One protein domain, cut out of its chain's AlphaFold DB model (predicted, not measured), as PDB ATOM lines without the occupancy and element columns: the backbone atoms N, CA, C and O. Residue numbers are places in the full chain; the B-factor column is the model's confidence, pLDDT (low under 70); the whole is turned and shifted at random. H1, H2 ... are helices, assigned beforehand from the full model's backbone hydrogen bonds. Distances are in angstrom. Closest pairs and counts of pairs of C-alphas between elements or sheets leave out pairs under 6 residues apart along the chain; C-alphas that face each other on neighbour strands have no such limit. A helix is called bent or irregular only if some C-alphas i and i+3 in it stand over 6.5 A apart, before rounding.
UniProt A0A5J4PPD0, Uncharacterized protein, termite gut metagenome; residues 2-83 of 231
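This is residues 2 to 83 of the 231 residues of an uncharacterized protein of termite gut metagenome (UniProt A0A5J4PPD0). Three helices, H1, H2 and H4, stand in a row, with H3 folded against H4 as a helical hairpin and the irregular H5 at the end of the domain far from H1. A long stretch with no named element, residues 19 to 32, swings out from the end of H1 before returning to the start of H2. The printed part has 82 residues with five named helices, in the order H1, H2, H3, H4, H5, and no named strand; the class is all helix. The whole is compact, with a radius of gyration of the C-alphas of 12.2 A, yet only just elongated, spanning 37 by 24 by 17 A.

H1, residues 9 to 18, touches H2, residues 33 to 41, at a shallow tilt of 30 degrees, the same way; their closest C-alphas, those of Ser 13 and Leu 38, are 6.3 A apart. H2 also touches H4, residues 62 to 69, at a shallow tilt of 18 degrees, the same way, with the C-alphas of Ile 40 and Leu 66 closest at 6.0 A. H3, residues 49 to 58, is apart from H2 but touches H4. H3 and H4 form a helical hairpin at a steep tilt of 44 degrees, opposite ways, and their closest C-alphas, Leu 55 and His 63, are 5.1 A apart. Of these three touching pairs two are at a shallow tilt, and the packing is mostly aligned, but only just. H5, residues 71 to 80, is close to H4 but not clearly touching, with the C-alphas of Ile 67 and Leu 74 closest at 7.3 A. It is also close to H3 but not clearly touching, with the C-alphas of Glu 49 and Asp 80 closest at 6.1 A and the lines about perpendicular at 87 degrees. H1 is apart from H3, H4 and H5. In H1, H2, H3 and H4 every O i to N i+4 pair is within hydrogen-bond range; in H5 2 of 6 are, beside 4 of 7 O i to N i+3 pairs.

H1 begins at C-alpha 9, (322.588, -115.771, 116.679), and measures 14.6 A from first to last C-alpha. H2 measures 12.2 A and H3 14.1 A, the latter beginning at C-alpha 49, (329.806, -141.189, 118.346). H4 has 8 residues. H5 measures 14.2 A and ends at C-alpha 80, (334.186, -144.927, 120.365); it is irregular, with C-alphas 72 and 75 at 7.8 A.

The two C-alphas farthest apart, those of Glu 6 and Ser 75, are 37.3 A apart. The printed part has no cut. The link from H1 to H2 is long, that from H2 to H3 short, and those from H3 to H4 and from H4 to H5 are tight. The mean pLDDT of the printed part is 92.9, that of H5 is 86, and no printed residue is under 70.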
ATOM      1  N   ILE A   2     315.398-124.872 120.796       82.56
ATOM      2  CA  ILE A   2     316.835-124.930 120.445       82.56
ATOM      3  C   ILE A   2     317.108-125.380 118.998       82.56
ATOM      4  O   ILE A   2     318.165-125.085 118.462       82.56
ATOM      5  N   LEU A   3     316.164-126.062 118.348       86.75
ATOM      6  CA  LEU A   3     316.241-126.426 116.931       86.75
ATOM      7  C   LEU A   3     315.504-125.385 116.076       86.75
ATOM      8  O   LEU A   3     314.434-125.671 115.549       86.75
ATOM      9  N   SER A   4     315.995-124.147 116.036       88.94
ATOM     10  CA  SER A   4     315.366-123.074 115.256       88.94
ATOM     11  C   SER A   4     316.404-122.175 114.595       88.94
ATOM     12  O   SER A   4     317.321-121.692 115.263       88.94
ATOM     13  N   ASN A   5     316.211-121.919 113.299       92.94
ATOM     14  CA  ASN A   5     316.981-120.937 112.535       92.94
ATOM     15  C   ASN A   5     316.376-119.523 112.599       92.94
ATOM     16  O   ASN A   5     317.065-118.565 112.271       92.94
ATOM     17  N   GLU A   6     315.134-119.377 113.072       93.25
ATOM     18  CA  GLU A   6     314.411-118.092 113.086       93.25
ATOM     19  C   GLU A   6     314.934-117.116 114.150       93.25
ATOM     20  O   GLU A   6     314.792-115.900 114.048       93.25
ATOM     21  N   ILE A   7     315.539-117.643 115.215       91.81
ATOM     22  CA  ILE A   7     316.115-116.823 116.281       91.81
ATOM     23  C   ILE A   7     317.465-116.313 115.781       91.81
ATOM     24  O   ILE A   7     318.280-117.114 115.343       91.81
ATOM     25  N   ASN A   8     317.771-115.020 115.898       94.81
ATOM     26  CA  ASN A   8     319.108-114.510 115.557       94.81
ATOM     27  C   ASN A   8     320.213-115.134 116.447       94.81
ATOM     28  O   ASN A   8     319.947-115.702 117.507       94.81
ATOM     29  N   ASN A   9     321.473-115.077 116.013       94.12
ATOM     30  CA  ASN A   9     322.588-115.771 116.679       94.12
ATOM     31  C   ASN A   9     322.873-115.288 118.107       94.12
ATOM     32  O   ASN A   9     323.156-116.112 118.978       94.12
ATOM     33  N   GLU A  10     322.736-113.993 118.375       94.94
ATOM     34  CA  GLU A  10     322.976-113.421 119.702       94.94
ATOM     35  C   GLU A  10     321.926-113.894 120.709       94.94
ATOM     36  O   GLU A  10     322.261-114.469 121.748       94.94
ATOM     37  N   SER A  11     320.649-113.741 120.353       94.88
ATOM     38  CA  SER A  11     319.516-114.176 121.176       94.88
ATOM     39  C   SER A  11     319.542-115.687 121.389       94.88
ATOM     40  O   SER A  11     319.326-116.174 122.498       94.88
ATOM     41  N   TYR A  12     319.882-116.443 120.344       95.56
ATOM     42  CA  TYR A  12     320.035-117.890 120.430       95.56
ATOM     43  C   TYR A  12     321.131-118.290 121.425       95.56
ATOM     44  O   TYR A  12     320.891-119.124 122.292       95.56
ATOM     45  N   SER A  13     322.302-117.649 121.365       94.25
ATOM     46  CA  SER A  13     323.401-117.895 122.306       94.25
ATOM     47  C   SER A  13     322.993-117.605 123.758       94.25
ATOM     48  O   SER A  13     323.283-118.402 124.651       94.25
ATOM     49  N   MET A  14     322.256-116.515 124.006       93.88
ATOM     50  CA  MET A  14     321.720-116.204 125.340       93.88
ATOM     51  C   MET A  14     320.747-117.277 125.837       93.88
ATOM     52  O   MET A  14     320.857-117.716 126.978       93.88
ATOM     53  N   ILE A  15     319.842-117.747 124.973       93.81
ATOM     54  CA  ILE A  15     318.918-118.838 125.304       93.81
ATOM     55  C   ILE A  15     319.695-120.103 125.668       93.81
ATOM     56  O   ILE A  15     319.382-120.730 126.678       93.81
ATOM     57  N   LEU A  16     320.724-120.470 124.893       94.69
ATOM     58  CA  LEU A  16     321.535-121.651 125.187       94.69
ATOM     59  C   LEU A  16     322.183-121.559 126.572       94.69
ATOM     60  O   LEU A  16     322.161-122.541 127.309       94.69
ATOM     61  N   LYS A  17     322.701-120.400 126.985       92.81
ATOM     62  CA  LYS A  17     323.289-120.239 128.330       92.81
ATOM     63  C   LYS A  17     322.307-120.574 129.459       92.81
ATOM     64  O   LYS A  17     322.734-121.101 130.479       92.81
ATOM     65  N   SER A  18     321.013-120.352 129.243       92.31
ATOM     66  CA  SER A  18     319.950-120.682 130.201       92.31
ATOM     67  C   SER A  18     319.502-122.149 130.164       92.31
ATOM     68  O   SER A  18     318.755-122.575 131.040       92.31
ATOM     69  N   VAL A  19     319.926-122.940 129.170       91.19
ATOM     70  CA  VAL A  19     319.598-124.373 129.073       91.19
ATOM     71  C   VAL A  19     320.607-125.184 129.898       91.19
ATOM     72  O   VAL A  19     321.777-125.236 129.517       91.19
ATOM     73  N   PRO A  20     320.200-125.869 130.984       89.94
ATOM     74  CA  PRO A  20     321.147-126.552 131.874       89.94
ATOM     75  C   PRO A  20     321.600-127.926 131.356       89.94
ATOM     76  O   PRO A  20     322.506-128.532 131.918       89.94
ATOM     77  N   TYR A  21     320.972-128.442 130.297       90.12
ATOM     78  CA  TYR A  21     321.194-129.803 129.808       90.12
ATOM     79  C   TYR A  21     322.189-129.856 128.642       90.12
ATOM     80  O   TYR A  21     322.246-128.948 127.812       90.12
ATOM     81  N   ARG A  22     322.921-130.974 128.560       93.44
ATOM     82  CA  ARG A  22     323.780-131.356 127.427       93.44
ATOM     83  C   ARG A  22     323.150-132.548 126.703       93.44
ATOM     84  O   ARG A  22     322.692-133.485 127.358       93.44
ATOM     85  N   TYR A  23     323.160-132.543 125.376       93.31
ATOM     86  CA  TYR A  23     322.509-133.550 124.541       93.31
ATOM     87  C   TYR A  23     323.512-134.606 124.049       93.31
ATOM     88  O   TYR A  23     324.521-134.280 123.423       93.31
ATOM     89  N   ASN A  24     323.206-135.885 124.299       91.75
ATOM     90  CA  ASN A  24     323.940-137.038 123.742       91.75
ATOM     91  C   ASN A  24     323.672-137.250 122.246       91.75
ATOM     92  O   ASN A  24     324.435-137.928 121.564       91.75
ATOM     93  N   SER A  25     322.550-136.722 121.770       90.56
ATOM     94  CA  SER A  25     322.127-136.747 120.382       90.56
ATOM     95  C   SER A  25     321.158-135.600 120.161       90.56
ATOM     96  O   SER A  25     320.254-135.395 120.975       90.56
ATOM     97  N   LEU A  26     321.343-134.869 119.069       90.00
ATOM     98  CA  LEU A  26     320.437-133.812 118.653       90.00
ATOM     99  C   LEU A  26     320.407-133.755 117.120       90.00
ATOM    100  O   LEU A  26     321.462-133.772 116.494       90.00
ATOM    101  N   THR A  27     319.215-133.696 116.525       91.44
ATOM    102  CA  THR A  27     319.017-133.579 115.071       91.44
ATOM    103  C   THR A  27     319.289-132.148 114.611       91.44
ATOM    104  O   THR A  27     318.392-131.308 114.512       91.44
ATOM    105  N   VAL A  28     320.572-131.847 114.429       93.88
ATOM    106  CA  VAL A  28     321.081-130.517 114.076       93.88
ATOM    107  C   VAL A  28     321.205-130.295 112.569       93.88
ATOM    108  O   VAL A  28     321.538-129.192 112.162       93.88
ATOM    109  N   GLU A  29     320.919-131.298 111.738       93.50
ATOM    110  CA  GLU A  29     321.166-131.307 110.288       93.50
ATOM    111  C   GLU A  29     320.427-130.184 109.543       93.50
ATOM    112  O   GLU A  29     320.925-129.655 108.558       93.50
ATOM    113  N   ASN A  30     319.260-129.777 110.051       93.31
ATOM    114  CA  ASN A  30     318.458-128.695 109.473       93.31
ATOM    115  C   ASN A  30     318.838-127.299 110.005       93.31
ATOM    116  O   ASN A  30     318.206-126.306 109.638       93.31
ATOM    117  N   LEU A  31     319.812-127.197 110.912       95.19
ATOM    118  CA  LEU A  31     320.279-125.919 111.444       95.19
ATOM    119  C   LEU A  31     321.378-125.316 110.573       95.19
ATOM    120  O   LEU A  31     322.146-126.027 109.930       95.19
ATOM    121  N   SER A  32     321.489-123.987 110.595       95.44
ATOM    122  CA  SER A  32     322.644-123.312 110.000       95.44
ATOM    123  C   SER A  32     323.932-123.730 110.717       95.44
ATOM    124  O   SER A  32     323.929-124.014 111.920       95.44
ATOM    125  N   LYS A  33     325.061-123.715 110.001       96.38
ATOM    126  CA  LYS A  33     326.368-124.061 110.576       96.38
ATOM    127  C   LYS A  33     326.676-123.224 111.824       96.38
ATOM    128  O   LYS A  33     327.127-123.757 112.833       96.38
ATOM    129  N   GLU A  34     326.365-121.932 111.789       96.31
ATOM    130  CA  GLU A  34     326.597-120.990 112.886       96.31
ATOM    131  C   GLU A  34     325.792-121.368 114.137       96.31
ATOM    132  O   GLU A  34     326.288-121.243 115.257       96.31
ATOM    133  N   LYS A  35     324.563-121.876 113.975       96.12
ATOM    134  CA  LYS A  35     323.759-122.382 115.098       96.12
ATOM    135  C   LYS A  35     324.393-123.601 115.739       96.12
ATOM    136  O   LYS A  35     324.465-123.677 116.967       96.12
ATOM    137  N   VAL A  36     324.869-124.529 114.920       97.38
ATOM    138  CA  VAL A  36     325.531-125.743 115.402       97.38
ATOM    139  C   VAL A  36     326.842-125.403 116.106       97.38
ATOM    140  O   VAL A  36     327.106-125.912 117.195       97.38
ATOM    141  N   GLU A  37     327.610-124.451 115.581       97.44
ATOM    142  CA  GLU A  37     328.778-123.913 116.280       97.44
ATOM    143  C   GLU A  37     328.421-123.319 117.643       97.44
ATOM    144  O   GLU A  37     329.124-123.570 118.623       97.44
ATOM    145  N   LEU A  38     327.334-122.545 117.740       97.00
ATOM    146  CA  LEU A  38     326.883-121.983 119.015       97.00
ATOM    147  C   LEU A  38     326.455-123.071 120.005       97.00
ATOM    148  O   LEU A  38     326.724-122.919 121.198       97.00
ATOM    149  N   LEU A  39     325.840-124.162 119.538       96.69
ATOM    150  CA  LEU A  39     325.524-125.325 120.373       96.69
ATOM    151  C   LEU A  39     326.792-125.953 120.961       96.69
ATOM    152  O   LEU A  39     326.829-126.227 122.160       96.69
ATOM    153  N   ILE A  40     327.842-126.129 120.155       96.94
ATOM    154  CA  ILE A  40     329.122-126.681 120.622       96.94
ATOM    155  C   ILE A  40     329.805-125.703 121.586       96.94
ATOM    156  O   ILE A  40     330.131-126.067 122.712       96.94
ATOM    157  N   LYS A  41     329.956-124.430 121.195       95.44
ATOM    158  CA  LYS A  41     330.637-123.393 121.993       95.44
ATOM    159  C   LYS A  41     329.982-123.177 123.364       95.44
ATOM    160  O   LYS A  41     330.694-122.956 124.344       95.44
ATOM    161  N   ASN A  42     328.654-123.297 123.453       95.19
ATOM    162  CA  ASN A  42     327.899-123.213 124.711       95.19
ATOM    163  C   ASN A  42     327.762-124.562 125.451       95.19
ATOM    164  O   ASN A  42     326.929-124.671 126.351       95.19
ATOM    165  N   ASP A  43     328.556-125.576 125.093       94.44
ATOM    166  CA  ASP A  43     328.595-126.891 125.746       94.44
ATOM    167  C   ASP A  43     327.232-127.610 125.775       94.44
ATOM    168  O   ASP A  43     326.802-128.162 126.785       94.44
ATOM    169  N   LYS A  44     326.492-127.571 124.663       95.44
ATOM    170  CA  LYS A  44     325.183-128.243 124.551       95.44
ATOM    171  C   LYS A  44     325.256-129.609 123.909       95.44
ATOM    172  O   LYS A  44     324.310-130.375 124.057       95.44
ATOM    173  N   LEU A  45     326.357-129.947 123.250       95.06
ATOM    174  CA  LEU A  45     326.572-131.266 122.665       95.06
ATOM    175  C   LEU A  45     327.671-131.996 123.433       95.06
ATOM    176  O   LEU A  45     328.760-131.459 123.626       95.06
ATOM    177  N   ARG A  46     327.373-133.225 123.864       94.12
ATOM    178  CA  ARG A  46     328.375-134.141 124.422       94.12
ATOM    179  C   ARG A  46     329.175-134.791 123.297       94.12
ATOM    180  O   ARG A  46     328.630-135.013 122.212       94.12
ATOM    181  N   LEU A  47     330.426-135.148 123.579       94.00
ATOM    182  CA  LEU A  47     331.235-135.968 122.682       94.00
ATOM    183  C   LEU A  47     330.730-137.418 122.703       94.00
ATOM    184  O   LEU A  47     331.077-138.217 123.570       94.00
ATOM    185  N   THR A  48     329.848-137.727 121.760       93.50
ATOM    186  CA  THR A  48     329.316-139.067 121.503       93.50
ATOM    187  C   THR A  48     329.572-139.418 120.046       93.50
ATOM    188  O   THR A  48     329.611-138.520 119.204       93.50
ATOM    189  N   GLU A  49     329.678-140.709 119.729       93.62
ATOM    190  CA  GLU A  49     329.806-141.189 118.346       93.62
ATOM    191  C   GLU A  49     328.702-140.611 117.448       93.62
ATOM    192  O   GLU A  49     328.972-140.071 116.379       93.62
ATOM    193  N   LYS A  50     327.449-140.613 117.922       94.56
ATOM    194  CA  LYS A  50     326.316-140.083 117.158       94.56
ATOM    195  C   LYS A  50     326.458-138.593 116.845       94.56
ATOM    196  O   LYS A  50     326.270-138.200 115.698       94.56
ATOM    197  N   ASN A  51     326.796-137.762 117.835       94.94
ATOM    198  CA  ASN A  51     327.022-136.337 117.584       94.94
ATOM    199  C   ASN A  51     328.236-136.129 116.671       94.94
ATOM    200  O   ASN A  51     328.177-135.298 115.772       94.94
ATOM    201  N   TYR A  52     329.311-136.891 116.868       95.00
ATOM    202  CA  TYR A  52     330.506-136.831 116.036       95.00
ATOM    203  C   TYR A  52     330.188-137.134 114.562       95.00
ATOM    204  O   TYR A  52     330.487-136.307 113.704       95.00
ATOM    205  N   ILE A  53     329.511-138.250 114.271       94.56
ATOM    206  CA  ILE A  53     329.127-138.654 112.907       94.56
ATOM    207  C   ILE A  53     328.183-137.627 112.281       94.56
ATOM    208  O   ILE A  53     328.406-137.207 111.144       94.56
ATOM    209  N   THR A  54     327.157-137.177 113.015       95.44
ATOM    210  CA  THR A  54     326.229-136.150 112.520       95.44
ATOM    211  C   THR A  54     326.975-134.866 112.160       95.44
ATOM    212  O   THR A  54     326.738-134.304 111.092       95.44
ATOM    213  N   LEU A  55     327.896-134.402 113.009       96.81
ATOM    214  CA  LEU A  55     328.668-133.194 112.727       96.81
ATOM    215  C   LEU A  55     329.617-133.391 111.545       96.81
ATOM    216  O   LEU A  55     329.616-132.561 110.642       96.81
ATOM    217  N   LYS A  56     330.360-134.500 111.514       95.69
ATOM    218  CA  LYS A  56     331.317-134.820 110.448       95.69
ATOM    219  C   LYS A  56     330.640-134.906 109.076       95.69
ATOM    220  O   LYS A  56     331.172-134.386 108.101       95.69
ATOM    221  N   GLY A  57     329.456-135.519 109.009       94.88
ATOM    222  CA  GLY A  57     328.720-135.715 107.757       94.88
ATOM    223  C   GLY A  57     327.993-134.475 107.228       94.88
ATOM    224  O   GLY A  57     327.739-134.401 106.030       94.88
ATOM    225  N   ASN A  58     327.661-133.505 108.089       96.38
ATOM    226  CA  ASN A  58     326.807-132.369 107.708       96.38
ATOM    227  C   ASN A  58     327.505-131.005 107.801       96.38
ATOM    228  O   ASN A  58     327.086-130.057 107.138       96.38
ATOM    229  N   PHE A  59     328.563-130.873 108.609       96.06
ATOM    230  CA  PHE A  59     329.181-129.582 108.901       96.06
ATOM    231  C   PHE A  59     330.707-129.667 108.926       96.06
ATOM    232  O   PHE A  59     331.313-130.222 109.843       96.06
ATOM    233  N   LEU A  60     331.344-129.018 107.950       93.88
ATOM    234  CA  LEU A  60     332.800-128.988 107.817       93.88
ATOM    235  C   LEU A  60     333.492-128.578 109.134       93.88
ATOM    236  O   LEU A  60     333.295-127.457 109.618       93.88
ATOM    237  N   LYS A  61     334.329-129.489 109.650       95.25
ATOM    238  CA  LYS A  61     335.179-129.373 110.852       95.25
ATOM    239  C   LYS A  61     334.456-129.172 112.192       95.25
ATOM    240  O   LYS A  61     335.116-128.957 113.208       95.25
ATOM    241  N   LEU A  62     333.125-129.266 112.261       97.31
ATOM    242  CA  LEU A  62     332.437-129.084 113.549       97.31
ATOM    243  C   LEU A  62     332.600-130.273 114.499       97.31
ATOM    244  O   LEU A  62     332.517-130.095 115.712       97.31
ATOM    245  N   HIS A  63     332.884-131.469 113.985       95.94
ATOM    246  CA  HIS A  63     333.256-132.619 114.811       95.94
ATOM    247  C   HIS A  63     334.624-132.427 115.485       95.94
ATOM    248  O   HIS A  63     334.786-132.832 116.634       95.94
ATOM    249  N   ILE A  64     335.566-131.736 114.829       96.94
ATOM    250  CA  ILE A  64     336.849-131.333 115.429       96.94
ATOM    251  C   ILE A  64     336.604-130.333 116.561       96.94
ATOM    252  O   ILE A  64     337.053-130.558 117.682       96.94
ATOM    253  N   LEU A  65     335.794-129.295 116.316       97.31
ATOM    254  CA  LEU A  65     335.415-128.323 117.350       97.31
ATOM    255  C   LEU A  65     334.716-128.993 118.548       97.31
ATOM    256  O   LEU A  65     334.906-128.584 119.694       97.31
ATOM    257  N   LEU A  66     333.904-130.028 118.302       96.38
ATOM    258  CA  LEU A  66     333.279-130.808 119.370       96.38
ATOM    259  C   LEU A  66     334.334-131.512 120.233       96.38
ATOM    260  O   LEU A  66     334.217-131.469 121.459       96.38
ATOM    261  N   ILE A  67     335.351-132.121 119.619       95.69
ATOM    262  CA  ILE A  67     336.464-132.759 120.334       95.69
ATOM    263  C   ILE A  67     337.243-131.728 121.144       95.69
ATOM    264  O   ILE A  67     337.419-131.916 122.345       95.69
ATOM    265  N   GLU A  68     337.635-130.612 120.530       95.75
ATOM    266  CA  GLU A  68     338.356-129.531 121.207       95.75
ATOM    267  C   GLU A  68     337.595-129.014 122.425       95.75
ATOM    268  O   GLU A  68     338.189-128.739 123.462       95.75
ATOM    269  N   LYS A  69     336.265-128.919 122.338       95.12
ATOM    270  CA  LYS A  69     335.438-128.459 123.455       95.12
ATOM    271  C   LYS A  69     335.308-129.490 124.581       95.12
ATOM    272  O   LYS A  69     335.089-129.105 125.728       95.12
ATOM    273  N   ASN A  70     335.432-130.775 124.258       92.62
ATOM    274  CA  ASN A  70     335.249-131.907 125.169       92.62
ATOM    275  C   ASN A  70     336.566-132.633 125.488       92.62
ATOM    276  O   ASN A  70     336.550-133.772 125.948       92.62
ATOM    277  N   HIS A  71     337.705-131.982 125.255       89.31
ATOM    278  CA  HIS A  71     339.035-132.586 125.335       89.31
ATOM    279  C   HIS A  71     339.355-133.238 126.698       89.31
ATOM    280  O   HIS A  71     340.064-134.241 126.752       89.31
ATOM    281  N   GLY A  72     338.745-132.769 127.794       87.44
ATOM    282  CA  GLY A  72     338.868-133.399 129.116       87.44
ATOM    283  C   GLY A  72     338.305-134.827 129.217       87.44
ATOM    284  O   GLY A  72     338.746-135.590 130.071       87.44
ATOM    285  N   GLU A  73     337.371-135.213 128.343       86.00
ATOM    286  CA  GLU A  73     336.772-136.560 128.281       86.00
ATOM    287  C   GLU A  73     337.423-137.430 127.178       86.00
ATOM    288  O   GLU A  73     337.011-138.567 126.938       86.00
ATOM    289  N   LEU A  74     338.449-136.913 126.488       85.50
ATOM    290  CA  LEU A  74     338.975-137.492 125.249       85.50
ATOM    291  C   LEU A  74     339.478-138.928 125.432       85.50
ATOM    292  O   LEU A  74     339.082-139.812 124.682       85.50
ATOM    293  N   SER A  75     340.284-139.190 126.463       84.25
ATOM    294  CA  SER A  75     340.870-140.523 126.691       84.25
ATOM    295  C   SER A  75     339.835-141.645 126.858       84.25
ATOM    296  O   SER A  75     340.095-142.783 126.470       84.25
ATOM    297  N   GLU A  76     338.653-141.329 127.393       86.75
ATOM    298  CA  GLU A  76     337.566-142.295 127.559       86.75
ATOM    299  C   GLU A  76     336.797-142.499 126.252       86.75
ATOM    300  O   GLU A  76     336.363-143.611 125.962       86.75
ATOM    301  N   LYS A  77     336.642-141.430 125.460       86.06
ATOM    302  CA  LYS A  77     335.789-141.398 124.267       86.06
ATOM    303  C   LYS A  77     336.489-141.754 122.966       86.06
ATOM    304  O   LYS A  77     335.800-142.154 122.038       86.06
ATOM    305  N   LEU A  78     337.816-141.661 122.884       84.25
ATOM    306  CA  LEU A  78     338.565-141.958 121.654       84.25
ATOM    307  C   LEU A  78     338.268-143.352 121.089       84.25
ATOM    308  O   LEU A  78     338.189-143.503 119.879       84.25
ATOM    309  N   LYS A  79     338.045-144.346 121.958       81.44
ATOM    310  CA  LYS A  79     337.745-145.730 121.553       81.44
ATOM    311  C   LYS A  79     336.432-145.871 120.781       81.44
ATOM    312  O   LYS A  79     336.280-146.822 120.025       81.44
ATOM    313  N   ASP A  80     335.509-144.936 120.989       85.00
ATOM    314  CA  ASP A  80     334.186-144.927 120.365       85.00
ATOM    315  C   ASP A  80     334.172-144.088 119.072       85.00
ATOM    316  O   ASP A  80     333.128-143.946 118.438       85.00
ATOM    317  N   LEU A  81     335.298-143.465 118.699       89.38
ATOM    318  CA  LEU A  81     335.391-142.541 117.572       89.38
ATOM    319  C   LEU A  81     336.291-143.112 116.476       89.38
ATOM    320  O   LEU A  81     337.420-143.522 116.723       89.38
ATOM    321  N   SER A  82     335.799-143.082 115.238       87.62
ATOM    322  CA  SER A  82     336.575-143.463 114.058       87.62
ATOM    323  C   SER A  82     337.149-142.223 113.382       87.62
ATOM    324  O   SER A  82     336.412-141.466 112.745       87.62
ATOM    325  N   PHE A  83     338.464-142.053 113.481       90.50
ATOM    326  CA  PHE A  83     339.198-140.990 112.800       90.50
ATOM    327  C   PHE A  83     339.604-141.400 111.385       90.50
ATOM    328  O   PHE A  83     339.943-142.554 111.131       90.50
TER     329      PHE A  83